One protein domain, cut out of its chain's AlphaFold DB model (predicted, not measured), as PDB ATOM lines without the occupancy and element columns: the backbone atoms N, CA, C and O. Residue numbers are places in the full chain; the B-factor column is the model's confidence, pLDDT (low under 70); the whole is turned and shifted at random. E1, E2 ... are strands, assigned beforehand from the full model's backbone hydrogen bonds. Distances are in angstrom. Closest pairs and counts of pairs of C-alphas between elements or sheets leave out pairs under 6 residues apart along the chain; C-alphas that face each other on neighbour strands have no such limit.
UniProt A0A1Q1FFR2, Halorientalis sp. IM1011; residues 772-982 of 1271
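Overview. This is residues 772 to 982 of the 1271 residues of a protein of Halorientalis sp. IM1011 (UniProt A0A1Q1FFR2). One long, twisted sheet of eight strands makes a wall, and two small three-strand sheets cover parts of the same face of it: E1, E2 and E5 over the part near E3 and E6, E8, E9 and E12 over the part near E13 and E10. It reads as two partial sandwiches side by side, sharing the long sheet. The printed part has 211 residues with no named helix and fourteen named strands, E1 to E14 in order along the chain; the large sheet runs E4 E3 E6 E7 E14 E13 E10 E11, and the three sheets are antiparallel. The class is all strand, though 98 residues, under half, are in named strands. The whole is compact, with a radius of gyration of the C-alphas of 17.5 A and spans of 57 by 39 by 35 A.

Arrangement. Start at E1, residues 776 to 778, a hairpin with E2, residues 781 to 787; N 776 and O 783 are 2.8 A apart. Beside E2 find E5, residues 826 to 831, with N 784 and O 828 at 2.9 A. In the large sheet, E3, residues 805 to 811, and E4, residues 814 to 821, form a hairpin, as do E6, residues 837 to 845, and E7, residues 854 to 862; look for N 807 and O 819 at 2.9 A and N 840 and O 859 at 2.8 A. E2 and E6 are near each other, with 5 pairs of C-alphas within 10 A. Next come E8, residues 875 to 878, and E9, residues 891 to 897, a hairpin with N 877 and O 895 at 2.8 A; E12, residues 943 to 949, is the other neighbour of E9, with N 894 and O 946 at 2.9 A. E10, residues 908 to 913, is near E12, with 5 pairs within 10 A. The three sheets form a stack of sheets, three sheets face to face in turn: the parts of the large sheet and of the sheet E1 E2 E5 that face each other are 10.7 A apart centre to centre, and the parts of the large sheet and of the sheet E8 E9 E12 that face each other are 10.4 A apart centre to centre.

Along the chain. Find C-alpha 776 at (-26.711, 9.837, 56.979), where E1 begins. E6 is 26.5 A long and E7 27.2 A. E11 is residues 932 to 934. E13, residues 955 to 964, runs 30.9 A; E14, residues 970 to 981, runs 29.8 A, bends by 55 degrees at residue 976 and ends at C-alpha 981, (-15.033, 22.833, 20.615).

Size, cuts and confidence. The C-alphas farthest apart, Asp 833 and Thr 952, are 56.7 A apart. The printed part has no cut. The links E2 to E3, E7 to E8, E8 to E9 and E10 to E11 are long. The mean pLDDT of the printed part is 71.9; look for low values at, among others, residues 786 to 804 and 872 to 889.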
ATOM      1  N   VAL A 772     -26.289  13.433  45.840       65.81
ATOM      2  CA  VAL A 772     -26.927  12.925  47.074       65.81
ATOM      3  C   VAL A 772     -27.669  14.062  47.792       65.81
ATOM      4  O   VAL A 772     -27.255  15.219  47.687       65.81
ATOM      5  N   SER A 773     -28.776  13.774  48.488       58.28
ATOM      6  CA  SER A 773     -29.548  14.805  49.225       58.28
ATOM      7  C   SER A 773     -29.912  14.473  50.675       58.28
ATOM      8  O   SER A 773     -30.352  15.359  51.397       58.28
ATOM      9  N   ALA A 774     -29.774  13.215  51.091       64.25
ATOM     10  CA  ALA A 774     -30.242  12.734  52.392       64.25
ATOM     11  C   ALA A 774     -29.231  11.755  53.002       64.25
ATOM     12  O   ALA A 774     -29.589  10.643  53.389       64.25
ATOM     13  N   TRP A 775     -27.950  12.128  52.974       76.19
ATOM     14  CA  TRP A 775     -26.852  11.289  53.442       76.19
ATOM     15  C   TRP A 775     -26.804  11.271  54.972       76.19
ATOM     16  O   TRP A 775     -26.699  12.304  55.622       76.19
ATOM     17  N   SER A 776     -26.870  10.078  55.551       78.31
ATOM     18  CA  SER A 776     -26.711   9.837  56.979       78.31
ATOM     19  C   SER A 776     -25.862   8.586  57.156       78.31
ATOM     20  O   SER A 776     -26.256   7.491  56.744       78.31
ATOM     21  N   LEU A 777     -24.672   8.764  57.725       81.88
ATOM     22  CA  LEU A 777     -23.689   7.714  57.950       81.88
ATOM     23  C   LEU A 777     -23.411   7.599  59.453       81.88
ATOM     24  O   LEU A 777     -23.238   8.592  60.152       81.88
ATOM     25  N   SER A 778     -23.395   6.371  59.956       80.06
ATOM     26  CA  SER A 778     -23.176   6.040  61.365       80.06
ATOM     27  C   SER A 778     -22.371   4.748  61.489       80.06
ATOM     28  O   SER A 778     -22.232   4.009  60.513       80.06
ATOM     29  N   GLU A 779     -21.901   4.418  62.696       79.19
ATOM     30  CA  GLU A 779     -21.250   3.123  62.954       79.19
ATOM     31  C   GLU A 779     -22.148   1.917  62.617       79.19
ATOM     32  O   GLU A 779     -21.621   0.853  62.310       79.19
ATOM     33  N   GLN A 780     -23.479   2.071  62.654       74.94
ATOM     34  CA  GLN A 780     -24.447   0.979  62.470       74.94
ATOM     35  C   GLN A 780     -25.035   0.889  61.053       74.94
ATOM     36  O   GLN A 780     -25.662  -0.113  60.706       74.94
ATOM     37  N   GLY A 781     -24.860   1.918  60.221       79.75
ATOM     38  CA  GLY A 781     -25.486   1.940  58.904       79.75
ATOM     39  C   GLY A 781     -25.301   3.221  58.101       79.75
ATOM     40  O   GLY A 781     -24.967   4.283  58.636       79.75
ATOM     41  N   LEU A 782     -25.555   3.094  56.798       82.56
ATOM     42  CA  LEU A 782     -25.687   4.194  55.842       82.56
ATOM     43  C   LEU A 782     -27.137   4.247  55.355       82.56
ATOM     44  O   LEU A 782     -27.667   3.248  54.865       82.56
ATOM     45  N   ARG A 783     -27.726   5.440  55.389       79.38
ATOM     46  CA  ARG A 783     -28.951   5.794  54.671       79.38
ATOM     47  C   ARG A 783     -28.639   6.960  53.740       79.38
ATOM     48  O   ARG A 783     -28.117   7.973  54.185       79.38
ATOM     49  N   THR A 784     -28.935   6.831  52.451       74.44
ATOM     50  CA  THR A 784     -28.754   7.924  51.487       74.44
ATOM     51  C   THR A 784     -29.748   7.846  50.333       74.44
ATOM     52  O   THR A 784     -30.124   6.757  49.896       74.44
ATOM     53  N   THR A 785     -30.172   9.008  49.833       71.00
ATOM     54  CA  THR A 785     -30.981   9.136  48.611       71.00
ATOM     55  C   THR A 785     -30.117   9.725  47.506       71.00
ATOM     56  O   THR A 785     -29.505  10.782  47.690       71.00
ATOM     57  N   LEU A 786     -30.067   9.016  46.379       69.56
ATOM     58  CA  LEU A 786     -29.214   9.286  45.229       69.56
ATOM     59  C   LEU A 786     -30.052   9.683  44.023       69.56
ATOM     60  O   LEU A 786     -31.075   9.067  43.738       69.56
ATOM     61  N   PHE A 787     -29.535  10.659  43.292       65.31
ATOM     62  CA  PHE A 787     -30.035  11.165  42.025       65.31
ATOM     63  C   PHE A 787     -28.927  10.850  41.011       65.31
ATOM     64  O   PHE A 787     -27.947  11.601  40.938       65.31
ATOM     65  N   PRO A 788     -28.979   9.666  40.374       56.53
ATOM     66  CA  PRO A 788     -27.922   9.168  39.504       56.53
ATOM     67  C   PRO A 788     -27.948   9.930  38.187       56.53
ATOM     68  O   PRO A 788     -26.971  10.607  37.881       56.53
ATOM     69  N   THR A 789     -29.102   9.897  37.512       52.97
ATOM     70  CA  THR A 789     -29.472  10.667  36.327       52.97
ATOM     71  C   THR A 789     -29.412  12.168  36.606       52.97
ATOM     72  O   THR A 789     -29.492  12.623  37.747       52.97
ATOM     73  N   VAL A 790     -29.212  12.962  35.557       51.69
ATOM     74  CA  VAL A 790     -28.297  14.096  35.668       51.69
ATOM     75  C   VAL A 790     -28.883  15.413  35.133       51.69
ATOM     76  O   VAL A 790     -29.817  15.420  34.341       51.69
ATOM     77  N   GLY A 791     -28.364  16.548  35.620       45.75
ATOM     78  CA  GLY A 791     -28.923  17.888  35.385       45.75
ATOM     79  C   GLY A 791     -30.028  18.260  36.382       45.75
ATOM     80  O   GLY A 791     -30.569  19.360  36.319       45.75
ATOM     81  N   GLN A 792     -30.326  17.358  37.325       42.06
ATOM     82  CA  GLN A 792     -31.350  17.504  38.359       42.06
ATOM     83  C   GLN A 792     -31.110  18.804  39.162       42.06
ATOM     84  O   GLN A 792     -30.069  18.936  39.821       42.06
ATOM     85  N   PRO A 793     -32.049  19.768  39.155       36.25
ATOM     86  CA  PRO A 793     -32.001  20.921  40.043       36.25
ATOM     87  C   PRO A 793     -32.018  20.464  41.510       36.25
ATOM     88  O   PRO A 793     -32.513  19.373  41.809       36.25
ATOM     89  N   PRO A 794     -31.540  21.282  42.467       34.81
ATOM     90  CA  PRO A 794     -31.389  20.834  43.850       34.81
ATOM     91  C   PRO A 794     -32.685  20.346  44.524       34.81
ATOM     92  O   PRO A 794     -32.576  19.563  45.470       34.81
ATOM     93  N   ASN A 795     -33.848  20.753  43.993       35.69
ATOM     94  CA  ASN A 795     -35.178  20.671  44.603       35.69
ATOM     95  C   ASN A 795     -36.112  19.632  43.925       35.69
ATOM     96  O   ASN A 795     -37.330  19.770  43.976       35.69
ATOM     97  N   GLY A 796     -35.562  18.586  43.292       39.00
ATOM     98  CA  GLY A 796     -36.321  17.359  42.990       39.00
ATOM     99  C   GLY A 796     -37.061  17.279  41.646       39.00
ATOM    100  O   GLY A 796     -38.085  16.604  41.571       39.00
ATOM    101  N   TYR A 797     -36.554  17.908  40.579       38.44
ATOM    102  CA  TYR A 797     -37.056  17.651  39.218       38.44
ATOM    103  C   TYR A 797     -36.313  16.457  38.616       38.44
ATOM    104  O   TYR A 797     -35.111  16.536  38.359       38.44
ATOM    105  N   VAL A 798     -37.042  15.361  38.405       42.06
ATOM    106  CA  VAL A 798     -36.480  14.054  38.055       42.06
ATOM    107  C   VAL A 798     -36.681  13.759  36.569       42.06
ATOM    108  O   VAL A 798     -37.787  13.431  36.143       42.06
ATOM    109  N   ILE A 799     -35.601  13.833  35.789       42.56
ATOM    110  CA  ILE A 799     -35.576  13.382  34.388       42.56
ATOM    111  C   ILE A 799     -35.071  11.934  34.356       42.56
ATOM    112  O   ILE A 799     -34.095  11.614  35.033       42.56
ATOM    113  N   SER A 800     -35.721  11.069  33.573       45.56
ATOM    114  CA  SER A 800     -35.292   9.690  33.308       45.56
ATOM    115  C   SER A 800     -35.194   9.477  31.799       45.56
ATOM    116  O   SER A 800     -36.108   9.841  31.065       45.56
ATOM    117  N   ASP A 801     -34.087   8.894  31.348       48.94
ATOM    118  CA  ASP A 801     -33.744   8.661  29.937       48.94
ATOM    119  C   ASP A 801     -33.943   7.202  29.492       48.94
ATOM    120  O   ASP A 801     -33.618   6.846  28.360       48.94
ATOM    121  N   LEU A 802     -34.483   6.362  30.385       51.09
ATOM    122  CA  LEU A 802     -34.670   4.917  30.216       51.09
ATOM    123  C   LEU A 802     -33.376   4.122  29.952       51.09
ATOM    124  O   LEU A 802     -33.461   2.936  29.616       51.09
ATOM    125  N   VAL A 803     -32.195   4.709  30.157       59.34
ATOM    126  CA  VAL A 803     -30.919   3.986  30.110       59.34
ATOM    127  C   VAL A 803     -30.611   3.417  31.509       59.34
ATOM    128  O   VAL A 803     -30.965   4.031  32.517       59.34
ATOM    129  N   PRO A 804     -30.005   2.219  31.631       67.25
ATOM    130  CA  PRO A 804     -29.663   1.674  32.942       67.25
ATOM    131  C   PRO A 804     -28.386   2.308  33.519       67.25
ATOM    132  O   PRO A 804     -27.290   2.095  32.991       67.25
ATOM    133  N   ASP A 805     -28.520   3.010  34.646       73.94
ATOM    134  CA  ASP A 805     -27.400   3.518  35.449       73.94
ATOM    135  C   ASP A 805     -26.802   2.385  36.322       73.94
ATOM    136  O   ASP A 805     -27.515   1.466  36.741       73.94
ATOM    137  N   GLU A 806     -25.496   2.425  36.609       83.38
ATOM    138  CA  GLU A 806     -24.758   1.433  37.419       83.38
ATOM    139  C   GLU A 806     -24.383   1.995  38.803       83.38
ATOM    140  O   GLU A 806     -23.907   3.126  38.919       83.38
ATOM    141  N   TYR A 807     -24.515   1.181  39.857       85.06
ATOM    142  CA  TYR A 807     -24.247   1.576  41.246       85.06
ATOM    143  C   TYR A 807     -23.434   0.493  41.963       85.06
ATOM    144  O   TYR A 807     -23.897  -0.642  42.099       85.06
ATOM    145  N   ASP A 808     -22.270   0.861  42.498       87.44
ATOM    146  CA  ASP A 808     -21.427   0.003  43.334       87.44
ATOM    147  C   ASP A 808     -21.199   0.636  44.713       87.44
ATOM    148  O   ASP A 808     -20.678   1.747  44.823       87.44
ATOM    149  N   LEU A 809     -21.524  -0.103  45.776       89.75
ATOM    150  CA  LEU A 809     -21.300   0.286  47.168       89.75
ATOM    151  C   LEU A 809     -20.237  -0.609  47.809       89.75
ATOM    152  O   LEU A 809     -20.405  -1.830  47.893       89.75
ATOM    153  N   TRP A 810     -19.195   0.018  48.347       91.88
ATOM    154  CA  TRP A 810     -18.220  -0.602  49.234       91.88
ATOM    155  C   TRP A 810     -18.383  -0.089  50.666       91.88
ATOM    156  O   TRP A 810     -18.503   1.115  50.896       91.88
ATOM    157  N   VAL A 811     -18.301  -1.003  51.630       88.75
ATOM    158  CA  VAL A 811     -18.254  -0.719  53.070       88.75
ATOM    159  C   VAL A 811     -16.993  -1.363  53.635       88.75
ATOM    160  O   VAL A 811     -16.740  -2.544  53.423       88.75
ATOM    161  N   ASN A 812     -16.161  -0.577  54.320       89.62
ATOM    162  CA  ASN A 812     -14.867  -0.998  54.881       89.62
ATOM    163  C   ASN A 812     -13.904  -1.647  53.852       89.62
ATOM    164  O   ASN A 812     -12.999  -2.388  54.229       89.62
ATOM    165  N   GLY A 813     -14.097  -1.375  52.555       86.44
ATOM    166  CA  GLY A 813     -13.349  -1.971  51.437       86.44
ATOM    167  C   GLY A 813     -13.983  -3.225  50.811       86.44
ATOM    168  O   GLY A 813     -13.597  -3.603  49.707       86.44
ATOM    169  N   GLU A 814     -14.985  -3.840  51.444       86.75
ATOM    170  CA  GLU A 814     -15.782  -4.940  50.878       86.75
ATOM    171  C   GLU A 814     -16.853  -4.372  49.926       86.75
ATOM    172  O   GLU A 814     -17.578  -3.462  50.325       86.75
ATOM    173  N   ARG A 815     -16.999  -4.886  48.691       89.56
ATOM    174  CA  ARG A 815     -18.112  -4.485  47.798       89.56
ATOM    175  C   ARG A 815     -19.384  -5.233  48.195       89.56
ATOM    176  O   ARG A 815     -19.503  -6.420  47.903       89.56
ATOM    177  N   ILE A 816     -20.328  -4.542  48.832       85.69
ATOM    178  CA  ILE A 816     -21.526  -5.154  49.431       85.69
ATOM    179  C   ILE A 816     -22.791  -5.039  48.571       85.69
ATOM    180  O   ILE A 816     -23.745  -5.780  48.790       85.69
ATOM    181  N   ARG A 817     -22.822  -4.131  47.587       81.38
ATOM    182  CA  ARG A 817     -23.923  -4.007  46.618       81.38
ATOM    183  C   ARG A 817     -23.361  -3.597  45.261       81.38
ATOM    184  O   ARG A 817     -22.483  -2.744  45.190       81.38
ATOM    185  N   SER A 818     -23.881  -4.216  44.210       85.44
ATOM    186  CA  SER A 818     -23.623  -3.893  42.807       85.44
ATOM    187  C   SER A 818     -24.946  -4.082  42.074       85.44
ATOM    188  O   SER A 818     -25.591  -5.117  42.251       85.44
ATOM    189  N   THR A 819     -25.437  -3.069  41.365       76.44
ATOM    190  CA  THR A 819     -26.746  -3.132  40.701       76.44
ATOM    191  C   THR A 819     -26.808  -2.187  39.506       76.44
ATOM    192  O   THR A 819     -26.008  -1.259  39.396       76.44
ATOM    193  N   THR A 820     -27.775  -2.425  38.626       76.69
ATOM    194  CA  THR A 820     -28.004  -1.663  37.398       76.69
ATOM    195  C   THR A 820     -29.502  -1.389  37.305       76.69
ATOM    196  O   THR A 820     -30.287  -2.333  37.423       76.69
ATOM    197  N   ARG A 821     -29.917  -0.119  37.192       64.12
ATOM    198  CA  ARG A 821     -31.335   0.287  37.276       64.12
ATOM    199  C   ARG A 821     -31.645   1.544  36.471       64.12
ATOM    200  O   ARG A 821     -30.918   2.527  36.560       64.12
ATOM    201  N   ASN A 822     -32.811   1.552  35.830       58.12
ATOM    202  CA  ASN A 822     -33.397   2.700  35.128       58.12
ATOM    203  C   ASN A 822     -34.140   3.634  36.121       58.12
ATOM    204  O   ASN A 822     -35.247   4.097  35.854       58.12
ATOM    205  N   GLU A 823     -33.577   3.835  37.316       58.25
ATOM    206  CA  GLU A 823     -34.183   4.585  38.424       58.25
ATOM    207  C   GLU A 823     -33.542   5.969  38.552       58.25
ATOM    208  O   GLU A 823     -32.450   6.099  39.092       58.25
ATOM    209  N   ALA A 824     -34.249   7.023  38.143       51.81
ATOM    210  CA  ALA A 824     -33.737   8.394  38.250       51.81
ATOM    211  C   ALA A 824     -33.709   8.965  39.689       51.81
ATOM    212  O   ALA A 824     -33.234  10.080  39.905       51.81
ATOM    213  N   VAL A 825     -34.173   8.189  40.677       57.84
ATOM    214  CA  VAL A 825     -33.861   8.335  42.108       57.84
ATOM    215  C   VAL A 825     -33.771   6.931  42.706       57.84
ATOM    216  O   VAL A 825     -34.693   6.140  42.513       57.84
ATOM    217  N   THR A 826     -32.726   6.618  43.478       63.56
ATOM    218  CA  THR A 826     -32.673   5.370  44.263       63.56
ATOM    219  C   THR A 826     -32.256   5.640  45.709       63.56
ATOM    220  O   THR A 826     -31.422   6.505  45.986       63.56
ATOM    221  N   THR A 827     -32.830   4.900  46.659       70.69
ATOM    222  CA  THR A 827     -32.461   4.998  48.081       70.69
ATOM    223  C   THR A 827     -31.627   3.789  48.486       70.69
ATOM    224  O   THR A 827     -32.021   2.633  48.302       70.69
ATOM    225  N   ILE A 828     -30.462   4.048  49.074       73.81
ATOM    226  CA  ILE A 828     -29.573   3.025  49.619       73.81
ATOM    227  C   ILE A 828     -29.675   3.054  51.142       73.81
ATOM    228  O   ILE A 828     -29.389   4.064  51.781       73.81
ATOM    229  N   HIS A 829     -30.065   1.909  51.695       78.19
ATOM    230  CA  HIS A 829     -29.973   1.574  53.110       78.19
ATOM    231  C   HIS A 829     -29.004   0.394  53.250       78.19
ATOM    232  O   HIS A 829     -28.983  -0.488  52.382       78.19
ATOM    233  N   THR A 830     -28.219   0.362  54.321       75.25
ATOM    234  CA  THR A 830     -27.499  -0.836  54.769       75.25
ATOM    235  C   THR A 830     -27.303  -0.777  56.274       75.25
ATOM    236  O   THR A 830     -26.780   0.212  56.783       75.25
ATOM    237  N   ASP A 831     -27.638  -1.873  56.946       70.44
ATOM    238  CA  ASP A 831     -27.425  -2.079  58.376       70.44
ATOM    239  C   ASP A 831     -26.244  -3.054  58.550       70.44
ATOM    240  O   ASP A 831     -26.198  -4.108  57.907       70.44
ATOM    241  N   ARG A 832     -25.232  -2.684  59.342       71.31
ATOM    242  CA  ARG A 832     -24.000  -3.467  59.579       71.31
ATOM    243  C   ARG A 832     -23.449  -3.134  60.967       71.31
ATOM    244  O   ARG A 832     -23.363  -1.966  61.318       71.31
ATOM    245  N   ASP A 833     -22.959  -4.133  61.702       67.50
ATOM    246  CA  ASP A 833     -22.502  -3.963  63.098       67.50
ATOM    247  C   ASP A 833     -21.324  -2.986  63.292       67.50
ATOM    248  O   ASP A 833     -21.063  -2.547  64.413       67.50
ATOM    249  N   THR A 834     -20.556  -2.673  62.239       80.25
ATOM    250  CA  THR A 834     -19.528  -1.616  62.274       80.25
ATOM    251  C   THR A 834     -19.191  -1.099  60.870       80.25
ATOM    252  O   THR A 834     -18.541  -1.790  60.080       80.25
ATOM    253  N   ILE A 835     -19.542   0.148  60.570       84.75
ATOM    254  CA  ILE A 835     -19.052   0.904  59.408       84.75
ATOM    255  C   ILE A 835     -17.944   1.867  59.854       84.75
ATOM    256  O   ILE A 835     -18.002   2.438  60.936       84.75
ATOM    257  N   ARG A 836     -16.908   2.013  59.019       86.44
ATOM    258  CA  ARG A 836     -15.788   2.962  59.182       86.44
ATOM    259  C   ARG A 836     -15.531   3.811  57.944       86.44
ATOM    260  O   ARG A 836     -15.073   4.946  58.046       86.44
ATOM    261  N   THR A 837     -15.777   3.244  56.765       89.56
ATOM    262  CA  THR A 837     -15.578   3.917  55.478       89.56
ATOM    263  C   THR A 837     -16.607   3.417  54.478       89.56
ATOM    264  O   THR A 837     -16.793   2.206  54.334       89.56
ATOM    265  N   VAL A 838     -17.233   4.345  53.765       91.50
ATOM    266  CA  VAL A 838     -18.114   4.090  52.625       91.50
ATOM    267  C   VAL A 838     -17.432   4.612  51.367       91.50
ATOM    268  O   VAL A 838     -16.939   5.736  51.361       91.50
ATOM    269  N   ARG A 839     -17.456   3.829  50.285       92.19
ATOM    270  CA  ARG A 839     -17.231   4.318  48.916       92.19
ATOM    271  C   ARG A 839     -18.441   3.932  48.075       92.19
ATOM    272  O   ARG A 839     -18.872   2.785  48.118       92.19
ATOM    273  N   LEU A 840     -18.979   4.869  47.308       90.50
ATOM    274  CA  LEU A 840     -20.148   4.672  46.459       90.50
ATOM    275  C   LEU A 840     -19.856   5.235  45.070       90.50
ATOM    276  O   LEU A 840     -19.732   6.448  44.911       90.50
ATOM    277  N   ARG A 841     -19.730   4.353  44.075       89.38
ATOM    278  CA  ARG A 841     -19.603   4.713  42.657       89.38
ATOM    279  C   ARG A 841     -20.985   4.667  42.021       89.38
ATOM    280  O   ARG A 841     -21.696   3.676  42.163       89.38
ATOM    281  N   VAL A 842     -21.318   5.716  41.289       85.75
ATOM    282  CA  VAL A 842     -22.461   5.804  40.382       85.75
ATOM    283  C   VAL A 842     -21.894   6.066  38.993       85.75
ATOM    284  O   VAL A 842     -21.098   6.990  38.818       85.75
ATOM    285  N   ARG A 843     -22.254   5.254  38.003       85.00
ATOM    286  CA  ARG A 843     -21.981   5.535  36.593       85.00
ATOM    287  C   ARG A 843     -23.314   5.731  35.897       85.00
ATOM    288  O   ARG A 843     -24.111   4.802  35.815       85.00
ATOM    289  N   SER A 844     -23.507   6.945  35.416       74.94
ATOM    290  CA  SER A 844     -24.753   7.411  34.828       74.94
ATOM    291  C   SER A 844     -24.577   7.479  33.317       74.94
ATOM    292  O   SER A 844     -23.567   8.014  32.852       74.94
ATOM    293  N   ARG A 845     -25.501   6.906  32.548       69.44
ATOM    294  CA  ARG A 845     -25.393   6.800  31.083       69.44
ATOM    295  C   ARG A 845     -26.614   7.448  30.442       69.44
ATOM    296  O   ARG A 845     -27.722   7.099  30.813       69.44
ATOM    297  N   HIS A 846     -26.441   8.339  29.466       62.31
ATOM    298  CA  HIS A 846     -27.547   9.183  28.988       62.31
ATOM    299  C   HIS A 846     -27.861   9.010  27.504       62.31
ATOM    300  O   HIS A 846     -27.000   9.196  26.646       62.31
ATOM    301  N   GLY A 847     -29.127   8.699  27.206       51.06
ATOM    302  CA  GLY A 847     -29.642   8.560  25.837       51.06
ATOM    303  C   GLY A 847     -30.144   9.864  25.204       51.06
ATOM    304  O   GLY A 847     -30.286   9.934  23.989       51.06
ATOM    305  N   MET A 848     -30.398  10.905  26.006       46.06
ATOM    306  CA  MET A 848     -31.040  12.159  25.561       46.06
ATOM    307  C   MET A 848     -30.070  13.205  24.980       46.06
ATOM    308  O   MET A 848     -30.492  14.301  24.625       46.06
ATOM    309  N   SER A 849     -28.766  12.919  24.939       49.25
ATOM    310  CA  SER A 849     -27.733  13.884  24.550       49.25
ATOM    311  C   SER A 849     -26.575  13.196  23.831       49.25
ATOM    312  O   SER A 849     -26.131  12.120  24.226       49.25
ATOM    313  N   SER A 850     -26.034  13.854  22.806       52.94
ATOM    314  CA  SER A 850     -24.803  13.442  22.114       52.94
ATOM    315  C   SER A 850     -23.514  13.846  22.852       52.94
ATOM    316  O   SER A 850     -22.422  13.578  22.357       52.94
ATOM    317  N   LEU A 851     -23.645  14.476  24.025       57.97
ATOM    318  CA  LEU A 851     -22.577  14.976  24.900       57.97
ATOM    319  C   LEU A 851     -22.856  14.584  26.359       57.97
ATOM    320  O   LEU A 851     -24.018  14.488  26.755       57.97
ATOM    321  N   SER A 852     -21.814  14.421  27.179       64.12
ATOM    322  CA  SER A 852     -21.912  13.971  28.585       64.12
ATOM    323  C   SER A 852     -22.601  12.607  28.773       64.12
ATOM    324  O   SER A 852     -23.173  12.338  29.828       64.12
ATOM    325  N   ASN A 853     -22.566  11.735  27.760       64.69
ATOM    326  CA  ASN A 853     -23.378  10.511  27.707       64.69
ATOM    327  C   ASN A 853     -22.899   9.356  28.612       64.69
ATOM    328  O   ASN A 853     -23.620   8.371  28.756       64.69
ATOM    329  N   ASP A 854     -21.721   9.473  29.229       74.56
ATOM    330  CA  ASP A 854     -21.201   8.555  30.248       74.56
ATOM    331  C   ASP A 854     -20.496   9.364  31.347       74.56
ATOM    332  O   ASP A 854     -19.486  10.037  31.100       74.56
ATOM    333  N   THR A 855     -21.066   9.336  32.552       78.50
ATOM    334  CA  THR A 855     -20.669  10.166  33.694       78.50
ATOM    335  C   THR A 855     -20.447   9.309  34.939       78.50
ATOM    336  O   THR A 855     -21.391   8.777  35.525       78.50
ATOM    337  N   VAL A 856     -19.201   9.210  35.406       84.44
ATOM    338  CA  VAL A 856     -18.836   8.494  36.639       84.44
ATOM    339  C   VAL A 856     -18.713   9.482  37.797       84.44
ATOM    340  O   VAL A 856     -17.845  10.351  37.777       84.44
ATOM    341  N   THR A 857     -19.519   9.303  38.842       86.00
ATOM    342  CA  THR A 857     -19.407  10.017  40.123       86.00
ATOM    343  C   THR A 857     -19.060   9.016  41.225       86.00
ATOM    344  O   THR A 857     -19.756   8.022  41.405       86.00
ATOM    345  N   THR A 858     -17.994   9.249  41.987       89.50
ATOM    346  CA  THR A 858     -17.654   8.467  43.182       89.50
ATOM    347  C   THR A 858     -17.655   9.353  44.415       89.50
ATOM    348  O   THR A 858     -16.951  10.357  44.468       89.50
ATOM    349  N   PHE A 859     -18.392   8.924  45.432       90.50
ATOM    350  CA  PHE A 859     -18.404   9.501  46.769       90.50
ATOM    351  C   PHE A 859     -17.601   8.608  47.722       90.50
ATOM    352  O   PHE A 859     -17.754   7.384  47.679       90.50
ATOM    353  N   THR A 860     -16.780   9.183  48.599       90.81
ATOM    354  CA  THR A 860     -16.097   8.454  49.684       90.81
ATOM    355  C   THR A 860     -16.237   9.229  50.988       90.81
ATOM    356  O   THR A 860     -15.955  10.421  50.997       90.81
ATOM    357  N   ALA A 861     -16.638   8.576  52.081       90.44
ATOM    358  CA  ALA A 861     -16.753   9.210  53.397       90.44
ATOM    359  C   ALA A 861     -16.411   8.252  54.552       90.44
ATOM    360  O   ALA A 861     -16.412   7.026  54.374       90.44
ATOM    361  N   THR A 862     -16.116   8.791  55.738       87.12
ATOM    362  CA  THR A 862     -15.750   8.012  56.937       87.12
ATOM    363  C   THR A 862     -16.644   8.310  58.143       87.12
ATOM    364  O   THR A 862     -17.380   9.288  58.155       87.12
ATOM    365  N   THR A 863     -16.578   7.463  59.175       83.56
ATOM    366  CA  THR A 863     -17.248   7.689  60.474       83.56
ATOM    367  C   THR A 863     -16.316   8.283  61.540       83.56
ATOM    368  O   THR A 863     -16.683   8.316  62.710       83.56
ATOM    369  N   ASN A 864     -15.083   8.664  61.179       78.06
ATOM    370  CA  ASN A 864     -14.062   9.107  62.142       78.06
ATOM    371  C   ASN A 864     -13.936  10.638  62.240       78.06
ATOM    372  O   ASN A 864     -13.250  11.115  63.144       78.06
ATOM    373  N   GLY A 865     -14.527  11.369  61.291       70.12
ATOM    374  CA  GLY A 865     -14.508  12.829  61.223       70.12
ATOM    375  C   GLY A 865     -15.666  13.493  61.971       70.12
ATOM    376  O   GLY A 865     -16.540  12.817  62.520       70.12
ATOM    377  N   SER A 866     -15.670  14.825  61.986       73.56
ATOM    378  CA  SER A 866     -16.822  15.629  62.422       73.56
ATOM    379  C   SER A 866     -17.957  15.617  61.399       73.56
ATOM    380  O   SER A 866     -19.114  15.458  61.793       73.56
ATOM    381  N   ASP A 867     -17.635  15.745  60.110       79.88
ATOM    382  CA  ASP A 867     -18.549  15.435  59.015       79.88
ATOM    383  C   ASP A 867     -18.363  13.983  58.542       79.88
ATOM    384  O   ASP A 867     -17.258  13.441  58.454       79.88
ATOM    385  N   THR A 868     -19.491  13.349  58.235       82.50
ATOM    386  CA  THR A 868     -19.599  11.986  57.696       82.50
ATOM    387  C   THR A 868     -20.230  11.970  56.298       82.50
ATOM    388  O   THR A 868     -20.451  10.898  55.725       82.50
ATOM    389  N   GLN A 869     -20.535  13.147  55.739       83.69
ATOM    390  CA  GLN A 869     -21.031  13.374  54.389       83.69
ATOM    391  C   GLN A 869     -19.870  13.718  53.432       83.69
ATOM    392  O   GLN A 869     -18.936  14.408  53.818       83.69
ATOM    393  N   PRO A 870     -19.889  13.250  52.170       81.50
ATOM    394  CA  PRO A 870     -18.932  13.691  51.155       81.50
ATOM    395  C   PRO A 870     -19.229  15.130  50.664       81.50
ATOM    396  O   PRO A 870     -20.405  15.498  50.541       81.50
ATOM    397  N   PRO A 871     -18.203  15.924  50.292       77.62
ATOM    398  CA  PRO A 871     -18.371  17.311  49.847       77.62
ATOM    399  C   PRO A 871     -19.122  17.440  48.511       77.62
ATOM    400  O   PRO A 871     -19.274  16.480  47.751       77.62
ATOM    401  N   THR A 872     -19.584  18.657  48.191       69.25
ATOM    402  CA  THR A 872     -20.448  18.924  47.024       69.25
ATOM    403  C   THR A 872     -19.867  19.961  46.052       69.25
ATOM    404  O   THR A 872     -19.614  21.106  46.416       69.25
ATOM    405  N   VAL A 873     -19.714  19.568  44.779       63.00
ATOM    406  CA  VAL A 873     -19.228  20.421  43.670       63.00
ATOM    407  C   VAL A 873     -20.400  20.747  42.715       63.00
ATOM    408  O   VAL A 873     -20.640  19.987  41.776       63.00
ATOM    409  N   PRO A 874     -21.212  21.798  42.969       52.69
ATOM    410  CA  PRO A 874     -22.484  22.091  42.307       52.69
ATOM    411  C   PRO A 874     -22.418  22.448  40.820       52.69
ATOM    412  O   PRO A 874     -23.417  22.215  40.127       52.69
ATOM    413  N   SER A 875     -21.300  22.972  40.311       59.00
ATOM    414  CA  SER A 875     -21.156  23.314  38.885       59.00
ATOM    415  C   SER A 875     -19.697  23.422  38.456       59.00
ATOM    416  O   SER A 875     -18.866  23.944  39.195       59.00
ATOM    417  N   ILE A 876     -19.434  23.042  37.214       63.22
ATOM    418  CA  ILE A 876     -18.426  23.669  36.362       63.22
ATOM    419  C   ILE A 876     -19.185  24.635  35.434       63.22
ATOM    420  O   ILE A 876     -20.304  24.350  35.002       63.22
ATOM    421  N   THR A 877     -18.608  25.790  35.140       63.72
ATOM    422  CA  THR A 877     -19.189  26.819  34.273       63.72
ATOM    423  C   THR A 877     -18.129  27.247  33.269       63.72
ATOM    424  O   THR A 877     -16.967  27.397  33.626       63.72
ATOM    425  N   PHE A 878     -18.515  27.448  32.014       63.41
ATOM    426  CA  PHE A 878     -17.630  27.966  30.972       63.41
ATOM    427  C   PHE A 878     -18.064  29.413  30.727       63.41
ATOM    428  O   PHE A 878     -19.199  29.640  30.305       63.41
ATOM    429  N   GLU A 879     -17.225  30.393  31.082       57.50
ATOM    430  CA  GLU A 879     -17.667  31.795  31.243       57.50
ATOM    431  C   GLU A 879     -18.123  32.445  29.920       57.50
ATOM    432  O   GLU A 879     -18.946  33.358  29.942       57.50
ATOM    433  N   GLU A 880     -17.696  31.919  28.764       56.28
ATOM    434  CA  GLU A 880     -18.173  32.359  27.440       56.28
ATOM    435  C   GLU A 880     -19.669  32.056  27.177       56.28
ATOM    436  O   GLU A 880     -20.242  32.588  26.224       56.28
ATOM    437  N   HIS A 881     -20.339  31.222  27.992       48.53
ATOM    438  CA  HIS A 881     -21.651  30.666  27.636       48.53
ATOM    439  C   HIS A 881     -22.889  31.331  28.249       48.53
ATOM    440  O   HIS A 881     -23.131  31.362  29.459       48.53
ATOM    441  N   GLY A 882     -23.780  31.745  27.342       44.81
ATOM    442  CA  GLY A 882     -25.157  32.129  27.644       44.81
ATOM    443  C   GLY A 882     -26.227  31.082  27.301       44.81
ATOM    444  O   GLY A 882     -27.271  31.112  27.952       44.81
ATOM    445  N   LYS A 883     -26.019  30.219  26.285       44.34
ATOM    446  CA  LYS A 883     -27.124  29.457  25.645       44.34
ATOM    447  C   LYS A 883     -26.861  28.009  25.168       44.34
ATOM    448  O   LYS A 883     -27.837  27.293  24.996       44.34
ATOM    449  N   THR A 884     -25.623  27.552  24.945       49.56
ATOM    450  CA  THR A 884     -25.344  26.245  24.275       49.56
ATOM    451  C   THR A 884     -24.123  25.496  24.839       49.56
ATOM    452  O   THR A 884     -23.400  26.046  25.663       49.56
ATOM    453  N   ASN A 885     -23.868  24.258  24.380       53.72
ATOM    454  CA  ASN A 885     -22.770  23.367  24.824       53.72
ATOM    455  C   ASN A 885     -21.496  23.421  23.931       53.72
ATOM    456  O   ASN A 885     -20.812  22.404  23.771       53.72
ATOM    457  N   ILE A 886     -21.209  24.561  23.283       61.88
ATOM    458  CA  ILE A 886     -20.217  24.667  22.190       61.88
ATOM    459  C   ILE A 886     -19.205  25.798  22.446       61.88
ATOM    460  O   ILE A 886     -19.439  26.935  22.045       61.88
ATOM    461  N   VAL A 887     -18.075  25.484  23.081       65.56
ATOM    462  CA  VAL A 887     -17.035  26.473  23.437       65.56
ATOM    463  C   VAL A 887     -16.245  26.943  22.218       65.56
ATOM    464  O   VAL A 887     -16.141  26.221  21.220       65.56
ATOM    465  N   SER A 888     -15.648  28.135  22.286       62.53
ATOM    466  CA  SER A 888     -14.779  28.630  21.214       62.53
ATOM    467  C   SER A 888     -13.529  27.750  21.033       62.53
ATOM    468  O   SER A 888     -13.082  27.053  21.947       62.53
ATOM    469  N   ASN A 889     -12.940  27.756  19.831       67.56
ATOM    470  CA  ASN A 889     -11.625  27.145  19.632       67.56
ATOM    471  C   ASN A 889     -10.530  28.161  19.987       67.56
ATOM    472  O   ASN A 889     -10.438  29.224  19.371       67.56
ATOM    473  N   GLY A 890      -9.683  27.820  20.950       73.06
ATOM    474  CA  GLY A 890      -8.631  28.700  21.444       73.06
ATOM    475  C   GLY A 890      -8.580  28.646  22.959       73.06
ATOM    476  O   GLY A 890      -8.484  27.559  23.525       73.06
ATOM    477  N   SER A 891      -8.650  29.817  23.584       77.06
ATOM    478  CA  SER A 891      -8.498  30.017  25.021       77.06
ATOM    479  C   SER A 891      -9.781  30.587  25.619       77.06
ATOM    480  O   SER A 891     -10.126  31.722  25.307       77.06
ATOM    481  N   PHE A 892     -10.427  29.834  26.508       74.31
ATOM    482  CA  PHE A 892     -11.665  30.219  27.197       74.31
ATOM    483  C   PHE A 892     -11.566  29.947  28.705       74.31
ATOM    484  O   PHE A 892     -10.774  29.109  29.142       74.31
ATOM    485  N   ASP A 893     -12.370  30.635  29.516       76.25
ATOM    486  CA  ASP A 893     -12.339  30.499  30.976       76.25
ATOM    487  C   ASP A 893     -13.323  29.445  31.504       76.25
ATOM    488  O   ASP A 893     -14.490  29.388  31.104       76.25
ATOM    489  N   ILE A 894     -12.836  28.612  32.430       74.00
ATOM    490  CA  ILE A 894     -13.608  27.607  33.166       74.00
ATOM    491  C   ILE A 894     -13.611  27.973  34.652       74.00
ATOM    492  O   ILE A 894     -12.554  28.041  35.279       74.00
ATOM    493  N   GLU A 895     -14.790  28.116  35.241       74.50
ATOM    494  CA  GLU A 895     -15.002  28.168  36.688       74.50
ATOM    495  C   GLU A 895     -15.446  26.791  37.206       74.50
ATOM    496  O   GLU A 895     -16.241  26.097  36.577       74.50
ATOM    497  N   VAL A 896     -14.968  26.394  38.381       71.00
ATOM    498  CA  VAL A 896     -15.487  25.279  39.176       71.00
ATOM    499  C   VAL A 896     -16.002  25.854  40.493       71.00
ATOM    500  O   VAL A 896     -15.300  26.602  41.169       71.00
ATOM    501  N   SER A 897     -17.229  25.508  40.865       63.31
ATOM    502  CA  SER A 897     -17.936  26.050  42.030       63.31
ATOM    503  C   SER A 897     -18.217  24.959  43.063       63.31
ATOM    504  O   SER A 897     -18.636  23.857  42.702       63.31
ATOM    505  N   SER A 898     -17.993  25.284  44.338       61.44
ATOM    506  CA  SER A 898     -18.431  24.545  45.525       61.44
ATOM    507  C   SER A 898     -19.774  25.082  46.041       61.44
ATOM    508  O   SER A 898     -20.054  26.271  45.903       61.44
ATOM    509  N   SER A 899     -20.600  24.232  46.664       53.88
ATOM    510  CA  SER A 899     -21.720  24.683  47.518       53.88
ATOM    511  C   SER A 899     -21.356  24.656  48.999       53.88
ATOM    512  O   SER A 899     -22.031  25.294  49.801       53.88
ATOM    513  N   ASP A 900     -20.263  23.979  49.345       57.62
ATOM    514  CA  ASP A 900     -19.565  24.158  50.611       57.62
ATOM    515  C   ASP A 900     -18.375  25.096  50.380       57.62
ATOM    516  O   ASP A 900     -17.270  24.681  50.022       57.62
ATOM    517  N   ALA A 901     -18.631  26.396  50.508       51.72
ATOM    518  CA  ALA A 901     -17.632  27.439  50.292       51.72
ATOM    519  C   ALA A 901     -16.581  27.534  51.418       51.72
ATOM    520  O   ALA A 901     -15.692  28.381  51.350       51.72
ATOM    521  N   SER A 902     -16.695  26.701  52.459       50.56
ATOM    522  CA  SER A 902     -15.952  26.822  53.718       50.56
ATOM    523  C   SER A 902     -15.103  25.605  54.090       50.56
ATOM    524  O   SER A 902     -14.173  25.778  54.873       50.56
ATOM    525  N   GLY A 903     -15.405  24.413  53.562       59.97
ATOM    526  CA  GLY A 903     -14.810  23.146  54.012       59.97
ATOM    527  C   GLY A 903     -13.922  22.390  53.015       59.97
ATOM    528  O   GLY A 903     -13.510  21.282  53.335       59.97
ATOM    529  N   ILE A 904     -13.633  22.914  51.813       70.00
ATOM    530  CA  ILE A 904     -12.811  22.209  50.801       70.00
ATOM    531  C   ILE A 904     -11.331  22.611  50.885       70.00
ATOM    532  O   ILE A 904     -10.987  23.779  50.740       70.00
ATOM    533  N   GLN A 905     -10.445  21.615  51.014       69.50
ATOM    534  CA  GLN A 905      -8.982  21.783  51.112       69.50
ATOM    535  C   GLN A 905      -8.224  21.569  49.793       69.50
ATOM    536  O   GLN A 905      -7.047  21.918  49.686       69.50
ATOM    537  N   ASN A 906      -8.823  20.884  48.811       73.88
ATOM    538  CA  ASN A 906      -8.101  20.460  47.604       73.88
ATOM    539  C   ASN A 906      -9.053  20.212  46.425       73.88
ATOM    540  O   ASN A 906      -9.465  19.075  46.172       73.88
ATOM    541  N   LEU A 907      -9.406  21.280  45.709       80.12
ATOM    542  CA  LEU A 907     -10.177  21.205  44.470       80.12
ATOM    543  C   LEU A 907      -9.241  21.023  43.265       80.12
ATOM    544  O   LEU A 907      -8.245  21.725  43.102       80.12
ATOM    545  N   THR A 908      -9.556  20.068  42.392       83.69
ATOM    546  CA  THR A 908      -8.738  19.753  41.212       83.69
ATOM    547  C   THR A 908      -9.591  19.508  39.974       83.69
ATOM    548  O   THR A 908     -10.667  18.919  40.064       83.69
ATOM    549  N   LEU A 909      -9.082  19.950  38.820       85.25
ATOM    550  CA  LEU A 909      -9.699  19.824  37.499       85.25
ATOM    551  C   LEU A 909      -8.748  19.080  36.549       85.25
ATOM    552  O   LEU A 909      -7.536  19.310  36.556       85.25
ATOM    553  N   TYR A 910      -9.303  18.205  35.722       86.81
ATOM    554  CA  TYR A 910      -8.628  17.443  34.676       86.81
ATOM    555  C   TYR A 910      -9.461  17.516  33.394       86.81
ATOM    556  O   TYR A 910     -10.690  17.510  33.452       86.81
ATOM    557  N   VAL A 911      -8.798  17.551  32.239       86.25
ATOM    558  CA  VAL A 911      -9.452  17.526  30.923       86.25
ATOM    559  C   VAL A 911      -8.745  16.570  29.966       86.25
ATOM    560  O   VAL A 911      -7.532  16.382  30.063       86.25
ATOM    561  N   ALA A 912      -9.485  16.004  29.020       85.31
ATOM    562  CA  ALA A 912      -8.954  15.179  27.937       85.31
ATOM    563  C   ALA A 912      -9.616  15.575  26.608       85.31
ATOM    564  O   ALA A 912     -10.839  15.724  26.549       85.31
ATOM    565  N   THR A 913      -8.822  15.770  25.552       80.94
ATOM    566  CA  THR A 913      -9.335  15.959  24.187       80.94
ATOM    567  C   THR A 913      -9.567  14.607  23.530       80.94
ATOM    568  O   THR A 913      -8.822  13.655  23.767       80.94
ATOM    569  N   ARG A 914     -10.606  14.514  22.699       69.88
ATOM    570  CA  ARG A 914     -10.876  13.315  21.907       69.88
ATOM    571  C   ARG A 914     -10.173  13.408  20.555       69.88
ATOM    572  O   ARG A 914     -10.655  14.075  19.637       69.88
ATOM    573  N   ASP A 915      -9.037  12.736  20.449       57.06
ATOM    574  CA  ASP A 915      -8.278  12.577  19.208       57.06
ATOM    575  C   ASP A 915      -8.669  11.247  18.514       57.06
ATOM    576  O   ASP A 915      -9.585  10.544  18.950       57.06
ATOM    577  N   ALA A 916      -8.028  10.904  17.389       41.47
ATOM    578  CA  ALA A 916      -8.491   9.839  16.485       41.47
ATOM    579  C   ALA A 916      -8.552   8.418  17.094       41.47
ATOM    580  O   ALA A 916      -9.279   7.573  16.572       41.47
ATOM    581  N   ASP A 917      -7.825   8.161  18.186       43.75
ATOM    582  CA  ASP A 917      -7.707   6.838  18.815       43.75
ATOM    583  C   ASP A 917      -8.809   6.520  19.853       43.75
ATOM    584  O   ASP A 917      -8.890   5.388  20.331       43.75
ATOM    585  N   GLY A 918      -9.715   7.465  20.153       55.38
ATOM    586  CA  GLY A 918     -10.986   7.178  20.834       55.38
ATOM    587  C   GLY A 918     -11.232   7.882  22.174       55.38
ATOM    588  O   GLY A 918     -10.648   8.912  22.491       55.38
ATOM    589  N   VAL A 919     -12.196   7.343  22.926       59.19
ATOM    590  CA  VAL A 919     -12.647   7.859  24.233       59.19
ATOM    591  C   VAL A 919     -11.655   7.442  25.334       59.19
ATOM    592  O   VAL A 919     -11.242   6.279  25.320       59.19
ATOM    593  N   PRO A 920     -11.306   8.311  26.309       63.75
ATOM    594  CA  PRO A 920     -10.460   7.938  27.445       63.75
ATOM    595  C   PRO A 920     -11.014   6.711  28.185       63.75
ATOM    596  O   PRO A 920     -12.133   6.730  28.693       63.75
ATOM    597  N   ALA A 921     -10.235   5.630  28.248       59.50
ATOM    598  CA  ALA A 921     -10.735   4.322  28.691       59.50
ATOM    599  C   ALA A 921     -10.963   4.211  30.214       59.50
ATOM    600  O   ALA A 921     -11.549   3.233  30.685       59.50
ATOM    601  N   THR A 922     -10.478   5.185  30.988       69.38
ATOM    602  CA  THR A 922     -10.483   5.207  32.458       69.38
ATOM    603  C   THR A 922     -10.622   6.630  32.996       69.38
ATOM    604  O   THR A 922     -10.166   7.587  32.364       69.38
ATOM    605  N   THR A 923     -11.175   6.779  34.204       80.06
ATOM    606  CA  THR A 923     -11.164   8.069  34.919       80.06
ATOM    607  C   THR A 923      -9.732   8.454  35.337       80.06
ATOM    608  O   THR A 923      -8.917   7.556  35.587       80.06
ATOM    609  N   PRO A 924      -9.391   9.751  35.504       80.31
ATOM    610  CA  PRO A 924      -8.043  10.166  35.922       80.31
ATOM    611  C   PRO A 924      -7.670   9.707  37.340       80.31
ATOM    612  O   PRO A 924      -6.505   9.772  37.727       80.31
ATOM    613  N   PHE A 925      -8.654   9.245  38.113       82.75
ATOM    614  CA  PHE A 925      -8.495   8.702  39.464       82.75
ATOM    615  C   PHE A 925      -8.196   7.190  39.456       82.75
ATOM    616  O   PHE A 925      -7.755   6.645  40.465       82.75
ATOM    617  N   GLU A 926      -8.395   6.524  38.312       76.94
ATOM    618  CA  GLU A 926      -7.988   5.139  38.043       76.94
ATOM    619  C   GLU A 926      -6.674   5.099  37.241       76.94
ATOM    620  O   GLU A 926      -5.747   4.381  37.612       76.94
ATOM    621  N   ASN A 927      -6.564   5.905  36.179       75.62
ATOM    622  CA  ASN A 927      -5.334   6.121  35.417       75.62
ATOM    623  C   ASN A 927      -5.341   7.503  34.734       75.62
ATOM    624  O   ASN A 927      -6.264   7.853  34.003       75.62
ATOM    625  N   ALA A 928      -4.271   8.274  34.944       75.56
ATOM    626  CA  ALA A 928      -4.145   9.659  34.495       75.56
ATOM    627  C   ALA A 928      -3.341   9.851  33.191       75.56
ATOM    628  O   ALA A 928      -3.066  10.995  32.837       75.56
ATOM    629  N   SER A 929      -2.937   8.785  32.480       75.75
ATOM    630  CA  SER A 929      -2.124   8.911  31.248       75.75
ATOM    631  C   SER A 929      -2.765   9.787  30.172       75.75
ATOM    632  O   SER A 929      -2.059  10.503  29.466       75.75
ATOM    633  N   ASP A 930      -4.094   9.752  30.094       75.12
ATOM    634  CA  ASP A 930      -4.877  10.336  29.002       75.12
ATOM    635  C   ASP A 930      -5.451  11.721  29.384       75.12
ATOM    636  O   ASP A 930      -6.212  12.320  28.628       75.12
ATOM    637  N   TRP A 931      -5.107  12.236  30.574       85.88
ATOM    638  CA  TRP A 931      -5.779  13.368  31.219       85.88
ATOM    639  C   TRP A 931      -4.811  14.498  31.611       85.88
ATOM    640  O   TRP A 931      -3.957  14.356  32.489       85.88
ATOM    641  N   ARG A 932      -5.005  15.690  31.033       87.56
ATOM    642  CA  ARG A 932      -4.280  16.920  31.387       87.56
ATOM    643  C   ARG A 932      -4.882  17.542  32.649       87.56
ATOM    644  O   ARG A 932      -5.982  18.089  32.604       87.56
ATOM    645  N   ARG A 933      -4.153  17.518  33.773       86.94
ATOM    646  CA  ARG A 933      -4.514  18.308  34.968       86.94
ATOM    647  C   ARG A 933      -4.447  19.806  34.649       86.94
ATOM    648  O   ARG A 933      -3.479  20.265  34.045       86.94
ATOM    649  N   VAL A 934      -5.449  20.555  35.097       85.44
ATOM    650  CA  VAL A 934      -5.553  22.014  34.969       85.44
ATOM    651  C   VAL A 934      -5.240  22.665  36.321       85.44
ATOM    652  O   VAL A 934      -5.634  22.159  37.374       85.44
ATOM    653  N   SER A 935      -4.510  23.781  36.300       82.44
ATOM    654  CA  SER A 935      -4.199  24.574  37.495       82.44
ATOM    655  C   SER A 935      -5.318  25.577  37.767       82.44
ATOM    656  O   SER A 935      -5.429  26.570  37.054       82.44
ATOM    657  N   LEU A 936      -6.132  25.318  38.791       82.19
ATOM    658  CA  LEU A 936      -7.167  26.241  39.265       82.19
ATOM    659  C   LEU A 936      -6.567  27.372  40.118       82.19
ATOM    660  O   LEU A 936      -5.565  27.176  40.805       82.19
ATOM    661  N   THR A 937      -7.222  28.531  40.099       81.56
ATOM    662  CA  THR A 937      -6.988  29.666  41.003       81.56
ATOM    663  C   THR A 937      -8.252  29.904  41.824       81.56
ATOM    664  O   THR A 937      -9.292  30.251  41.269       81.56
ATOM    665  N   GLU A 938      -8.176  29.699  43.136       75.31
ATOM    666  CA  GLU A 938      -9.304  29.873  44.060       75.31
ATOM    667  C   GLU A 938      -9.663  31.359  44.231       75.31
ATOM    668  O   GLU A 938      -8.783  32.207  44.396       75.31
ATOM    669  N   ARG A 939     -10.963  31.680  44.178       71.00
ATOM    670  CA  ARG A 939     -11.508  33.047  44.296       71.00
ATOM    671  C   ARG A 939     -11.891  33.410  45.744       71.00
ATOM    672  O   ARG A 939     -12.022  34.591  46.058       71.00
ATOM    673  N   GLY A 940     -11.978  32.423  46.644       58.41
ATOM    674  CA  GLY A 940     -12.192  32.614  48.092       58.41
ATOM    675  C   GLY A 940     -13.659  32.703  48.540       58.41
ATOM    676  O   GLY A 940     -13.929  32.976  49.705       58.41
ATOM    677  N   ASP A 941     -14.591  32.459  47.624       62.06
ATOM    678  CA  ASP A 941     -16.052  32.474  47.789       62.06
ATOM    679  C   ASP A 941     -16.687  31.081  47.582       62.06
ATOM    680  O   ASP A 941     -17.900  30.951  47.430       62.06
ATOM    681  N   GLY A 942     -15.856  30.035  47.553       61.53
ATOM    682  CA  GLY A 942     -16.233  28.678  47.153       61.53
ATOM    683  C   GLY A 942     -16.023  28.374  45.667       61.53
ATOM    684  O   GLY A 942     -16.193  27.222  45.270       61.53
ATOM    685  N   THR A 943     -15.623  29.344  44.838       67.88
ATOM    686  CA  THR A 943     -15.279  29.117  43.425       67.88
ATOM    687  C   THR A 943     -13.767  29.105  43.178       67.88
ATOM    688  O   THR A 943     -12.968  29.674  43.931       67.88
ATOM    689  N   ALA A 944     -13.351  28.442  42.100       74.56
ATOM    690  CA  ALA A 944     -11.986  28.447  41.592       74.56
ATOM    691  C   ALA A 944     -11.994  28.371  40.062       74.56
ATOM    692  O   ALA A 944     -12.719  27.560  39.492       74.56
ATOM    693  N   ALA A 945     -11.178  29.177  39.385       79.12
ATOM    694  CA  ALA A 945     -11.212  29.306  37.928       79.12
ATOM    695  C   ALA A 945      -9.857  29.050  37.257       79.12
ATOM    696  O   ALA A 945      -8.799  29.196  37.875       79.12
ATOM    697  N   ALA A 946      -9.890  28.674  35.980       82.38
ATOM    698  CA  ALA A 946      -8.725  28.528  35.120       82.38
ATOM    699  C   ALA A 946      -9.062  28.821  33.655       82.38
ATOM    700  O   ALA A 946     -10.023  28.281  33.108       82.38
ATOM    701  N   THR A 947      -8.196  29.586  32.997       82.62
ATOM    702  CA  THR A 947      -8.197  29.734  31.541       82.62
ATOM    703  C   THR A 947      -7.645  28.463  30.894       82.62
ATOM    704  O   THR A 947      -6.544  28.016  31.235       82.62
ATOM    705  N   LEU A 948      -8.384  27.875  29.953       82.62
ATOM    706  CA  LEU A 948      -7.994  26.665  29.238       82.62
ATOM    707  C   LEU A 948      -7.727  26.961  27.760       82.62
ATOM    708  O   LEU A 948      -8.649  27.242  27.004       82.62
ATOM    709  N   ASP A 949      -6.468  26.814  27.341       82.88
ATOM    710  CA  ASP A 949      -6.085  26.868  25.926       82.88
ATOM    711  C   ASP A 949      -6.096  25.466  25.284       82.88
ATOM    712  O   ASP A 949      -5.470  24.512  25.780       82.88
ATOM    713  N   LEU A 950      -6.830  25.358  24.175       79.44
ATOM    714  CA  LEU A 950      -6.933  24.222  23.254       79.44
ATOM    715  C   LEU A 950      -6.464  24.579  21.824       79.44
ATOM    716  O   LEU A 950      -6.470  23.723  20.936       79.44
ATOM    717  N   GLY A 951      -6.048  25.824  21.574       80.12
ATOM    718  CA  GLY A 951      -5.518  26.293  20.295       80.12
ATOM    719  C   GLY A 951      -6.482  26.099  19.119       80.12
ATOM    720  O   GLY A 951      -7.560  26.686  19.059       80.12
ATOM    721  N   THR A 952      -6.081  25.288  18.139       74.25
ATOM    722  CA  THR A 952      -6.887  24.994  16.939       74.25
ATOM    723  C   THR A 952      -7.662  23.677  17.029       74.25
ATOM    724  O   THR A 952      -8.150  23.203  16.002       74.25
ATOM    725  N   TYR A 953      -7.744  23.047  18.207       76.69
ATOM    726  CA  TYR A 953      -8.485  21.797  18.384       76.69
ATOM    727  C   TYR A 953      -9.974  21.970  18.038       76.69
ATOM    728  O   TYR A 953     -10.579  23.006  18.324       76.69
ATOM    729  N   ARG A 954     -10.558  20.936  17.425       70.25
ATOM    730  CA  ARG A 954     -11.994  20.801  17.156       70.25
ATOM    731  C   ARG A 954     -12.401  19.356  17.404       70.25
ATOM    732  O   ARG A 954     -11.716  18.446  16.945       70.25
ATOM    733  N   GLY A 955     -13.508  19.161  18.105       75.00
ATOM    734  CA  GLY A 955     -13.944  17.853  18.587       75.00
ATOM    735  C   GLY A 955     -14.653  17.996  19.927       75.00
ATOM    736  O   GLY A 955     -15.354  18.987  20.139       75.00
ATOM    737  N   THR A 956     -14.458  17.036  20.826       76.12
ATOM    738  CA  THR A 956     -15.076  17.008  22.157       76.12
ATOM    739  C   THR A 956     -14.037  17.044  23.275       76.12
ATOM    740  O   THR A 956     -12.937  16.498  23.162       76.12
ATOM    741  N   LEU A 957     -14.394  17.703  24.378       80.50
ATOM    742  CA  LEU A 957     -13.567  17.814  25.579       80.50
ATOM    743  C   LEU A 957     -14.233  17.057  26.732       80.50
ATOM    744  O   LEU A 957     -15.311  17.441  27.182       80.50
ATOM    745  N   SER A 958     -13.590  16.002  27.226       84.06
ATOM    746  CA  SER A 958     -13.991  15.311  28.458       84.06
ATOM    747  C   SER A 958     -13.426  16.039  29.680       84.06
ATOM    748  O   SER A 958     -12.320  16.584  29.622       84.06
ATOM    749  N   VAL A 959     -14.167  16.059  30.791       83.12
ATOM    750  CA  VAL A 959     -13.842  16.862  31.983       83.12
ATOM    751  C   VAL A 959     -14.029  16.037  33.256       83.12
ATOM    752  O   VAL A 959     -15.008  15.311  33.397       83.12
ATOM    753  N   ALA A 960     -13.106  16.161  34.207       85.38
ATOM    754  CA  ALA A 960     -13.166  15.473  35.490       85.38
ATOM    755  C   ALA A 960     -12.714  16.375  36.643       85.38
ATOM    756  O   ALA A 960     -11.776  17.161  36.505       85.38
ATOM    757  N   THR A 961     -13.359  16.242  37.800       84.94
ATOM    758  CA  THR A 961     -13.066  17.023  39.007       84.94
ATOM    759  C   THR A 961     -12.957  16.143  40.238       84.94
ATOM    760  O   THR A 961     -13.591  15.092  40.340       84.94
ATOM    761  N   ARG A 962     -12.151  16.583  41.201       86.38
ATOM    762  CA  ARG A 962     -12.045  15.957  42.519       86.38
ATOM    763  C   ARG A 962     -11.937  17.025  43.591       86.38
ATOM    764  O   ARG A 962     -11.098  17.917  43.467       86.38
ATOM    765  N   ALA A 963     -12.755  16.885  44.626       84.00
ATOM    766  CA  ALA A 963     -12.723  17.689  45.840       84.00
ATOM    767  C   ALA A 963     -12.472  16.804  47.069       84.00
ATOM    768  O   ALA A 963     -12.834  15.623  47.084       84.00
ATOM    769  N   VAL A 964     -11.850  17.399  48.085       86.06
ATOM    770  CA  VAL A 964     -11.542  16.799  49.389       86.06
ATOM    771  C   VAL A 964     -11.870  17.830  50.464       86.06
ATOM    772  O   VAL A 964     -11.485  18.992  50.296       86.06
ATOM    773  N   ASP A 965     -12.566  17.423  51.523       83.81
ATOM    774  CA  ASP A 965     -12.915  18.292  52.653       83.81
ATOM    775  C   ASP A 965     -11.889  18.251  53.809       83.81
ATOM    776  O   ASP A 965     -10.879  17.543  53.741       83.81
ATOM    777  N   ASP A 966     -12.143  19.038  54.860       82.31
ATOM    778  CA  ASP A 966     -11.356  19.097  56.103       82.31
ATOM    779  C   ASP A 966     -11.249  17.740  56.838       82.31
ATOM    780  O   ASP A 966     -10.204  17.442  57.423       82.31
ATOM    781  N   ASP A 967     -12.299  16.910  56.800       81.94
ATOM    782  CA  ASP A 967     -12.361  15.589  57.453       81.94
ATOM    783  C   ASP A 967     -11.814  14.445  56.561       81.94
ATOM    784  O   ASP A 967     -11.654  13.301  57.002       81.94
ATOM    785  N   GLY A 968     -11.450  14.750  55.312       83.94
ATOM    786  CA  GLY A 968     -10.847  13.837  54.343       83.94
ATOM    787  C   GLY A 968     -11.838  13.017  53.509       83.94
ATOM    788  O   GLY A 968     -11.411  12.091  52.808       83.94
ATOM    789  N   ASN A 969     -13.135  13.331  53.548       88.56
ATOM    790  CA  ASN A 969     -14.128  12.761  52.638       88.56
ATOM    791  C   ASN A 969     -13.929  13.345  51.222       88.56
ATOM    792  O   ASN A 969     -13.361  14.426  51.039       88.56
ATOM    793  N   THR A 970     -14.353  12.621  50.180       88.75
ATOM    794  CA  THR A 970     -14.101  13.008  48.782       88.75
ATOM    795  C   THR A 970     -15.309  12.845  47.870       88.75
ATOM    796  O   THR A 970     -16.133  11.940  48.032       88.75
ATOM    797  N   VAL A 971     -15.354  13.689  46.838       87.31
ATOM    798  CA  VAL A 971     -16.154  13.453  45.631       87.31
ATOM    799  C   VAL A 971     -15.258  13.541  44.394       87.31
ATOM    800  O   VAL A 971     -14.448  14.458  44.254       87.31
ATOM    801  N   GLU A 972     -15.386  12.556  43.512       88.25
ATOM    802  CA  GLU A 972     -14.613  12.361  42.281       88.25
ATOM    803  C   GLU A 972     -15.609  12.227  41.118       88.25
ATOM    804  O   GLU A 972     -16.381  11.274  41.082       88.25
ATOM    805  N   THR A 973     -15.636  13.175  40.180       84.50
ATOM    806  CA  THR A 973     -16.566  13.197  39.032       84.50
ATOM    807  C   THR A 973     -15.791  13.132  37.717       84.50
ATOM    808  O   THR A 973     -14.711  13.705  37.596       84.50
ATOM    809  N   THR A 974     -16.317  12.445  36.708       84.94
ATOM    810  CA  THR A 974     -15.775  12.393  35.342       84.94
ATOM    811  C   THR A 974     -16.930  12.346  34.349       84.94
ATOM    812  O   THR A 974     -17.700  11.392  34.378       84.94
ATOM    813  N   ALA A 975     -17.037  13.355  33.485       80.88
ATOM    814  CA  ALA A 975     -18.029  13.466  32.420       80.88
ATOM    815  C   ALA A 975     -17.343  13.354  31.049       80.88
ATOM    816  O   ALA A 975     -16.432  14.124  30.718       80.88
ATOM    817  N   THR A 976     -17.780  12.376  30.258       79.19
ATOM    818  CA  THR A 976     -17.201  12.041  28.949       79.19
ATOM    819  C   THR A 976     -17.817  12.897  27.845       79.19
ATOM    820  O   THR A 976     -19.034  13.042  27.797       79.19
ATOM    821  N   ASP A 977     -16.997  13.453  26.949       75.75
ATOM    822  CA  ASP A 977     -17.422  14.332  25.845       75.75
ATOM    823  C   ASP A 977     -18.360  15.464  26.319       75.75
ATOM    824  O   ASP A 977     -19.509  15.586  25.896       75.75
ATOM    825  N   ALA A 978     -17.876  16.280  27.259       73.69
ATOM    826  CA  ALA A 978     -18.680  17.233  28.017       73.69
ATOM    827  C   ALA A 978     -19.058  18.511  27.240       73.69
ATOM    828  O   ALA A 978     -20.172  19.008  27.408       73.69
ATOM    829  N   VAL A 979     -18.168  19.049  26.396       71.38
ATOM    830  CA  VAL A 979     -18.459  20.150  25.445       71.38
ATOM    831  C   VAL A 979     -17.952  19.822  24.043       71.38
ATOM    832  O   VAL A 979     -17.006  19.046  23.890       71.38
ATOM    833  N   VAL A 980     -18.540  20.464  23.029       71.31
ATOM    834  CA  VAL A 980     -17.966  20.573  21.675       71.31
ATOM    835  C   VAL A 980     -17.060  21.800  21.609       71.31
ATOM    836  O   VAL A 980     -17.369  22.818  22.220       71.31
ATOM    837  N   VAL A 981     -15.967  21.720  20.849       73.50
ATOM    838  CA  VAL A 981     -15.033  22.833  20.615       73.50
ATOM    839  C   VAL A 981     -15.188  23.363  19.179       73.50
ATOM    840  O   VAL A 981     -14.683  22.766  18.223       73.50
ATOM    841  N   GLY A 982     -15.869  24.504  19.042       63.78
ATOM    842  CA  GLY A 982     -16.127  25.241  17.798       63.78
ATOM    843  C   GLY A 982     -17.540  25.075  17.211       63.78
ATOM    844  O   GLY A 982     -18.079  23.971  17.193       63.78
TER     845      GLY A 982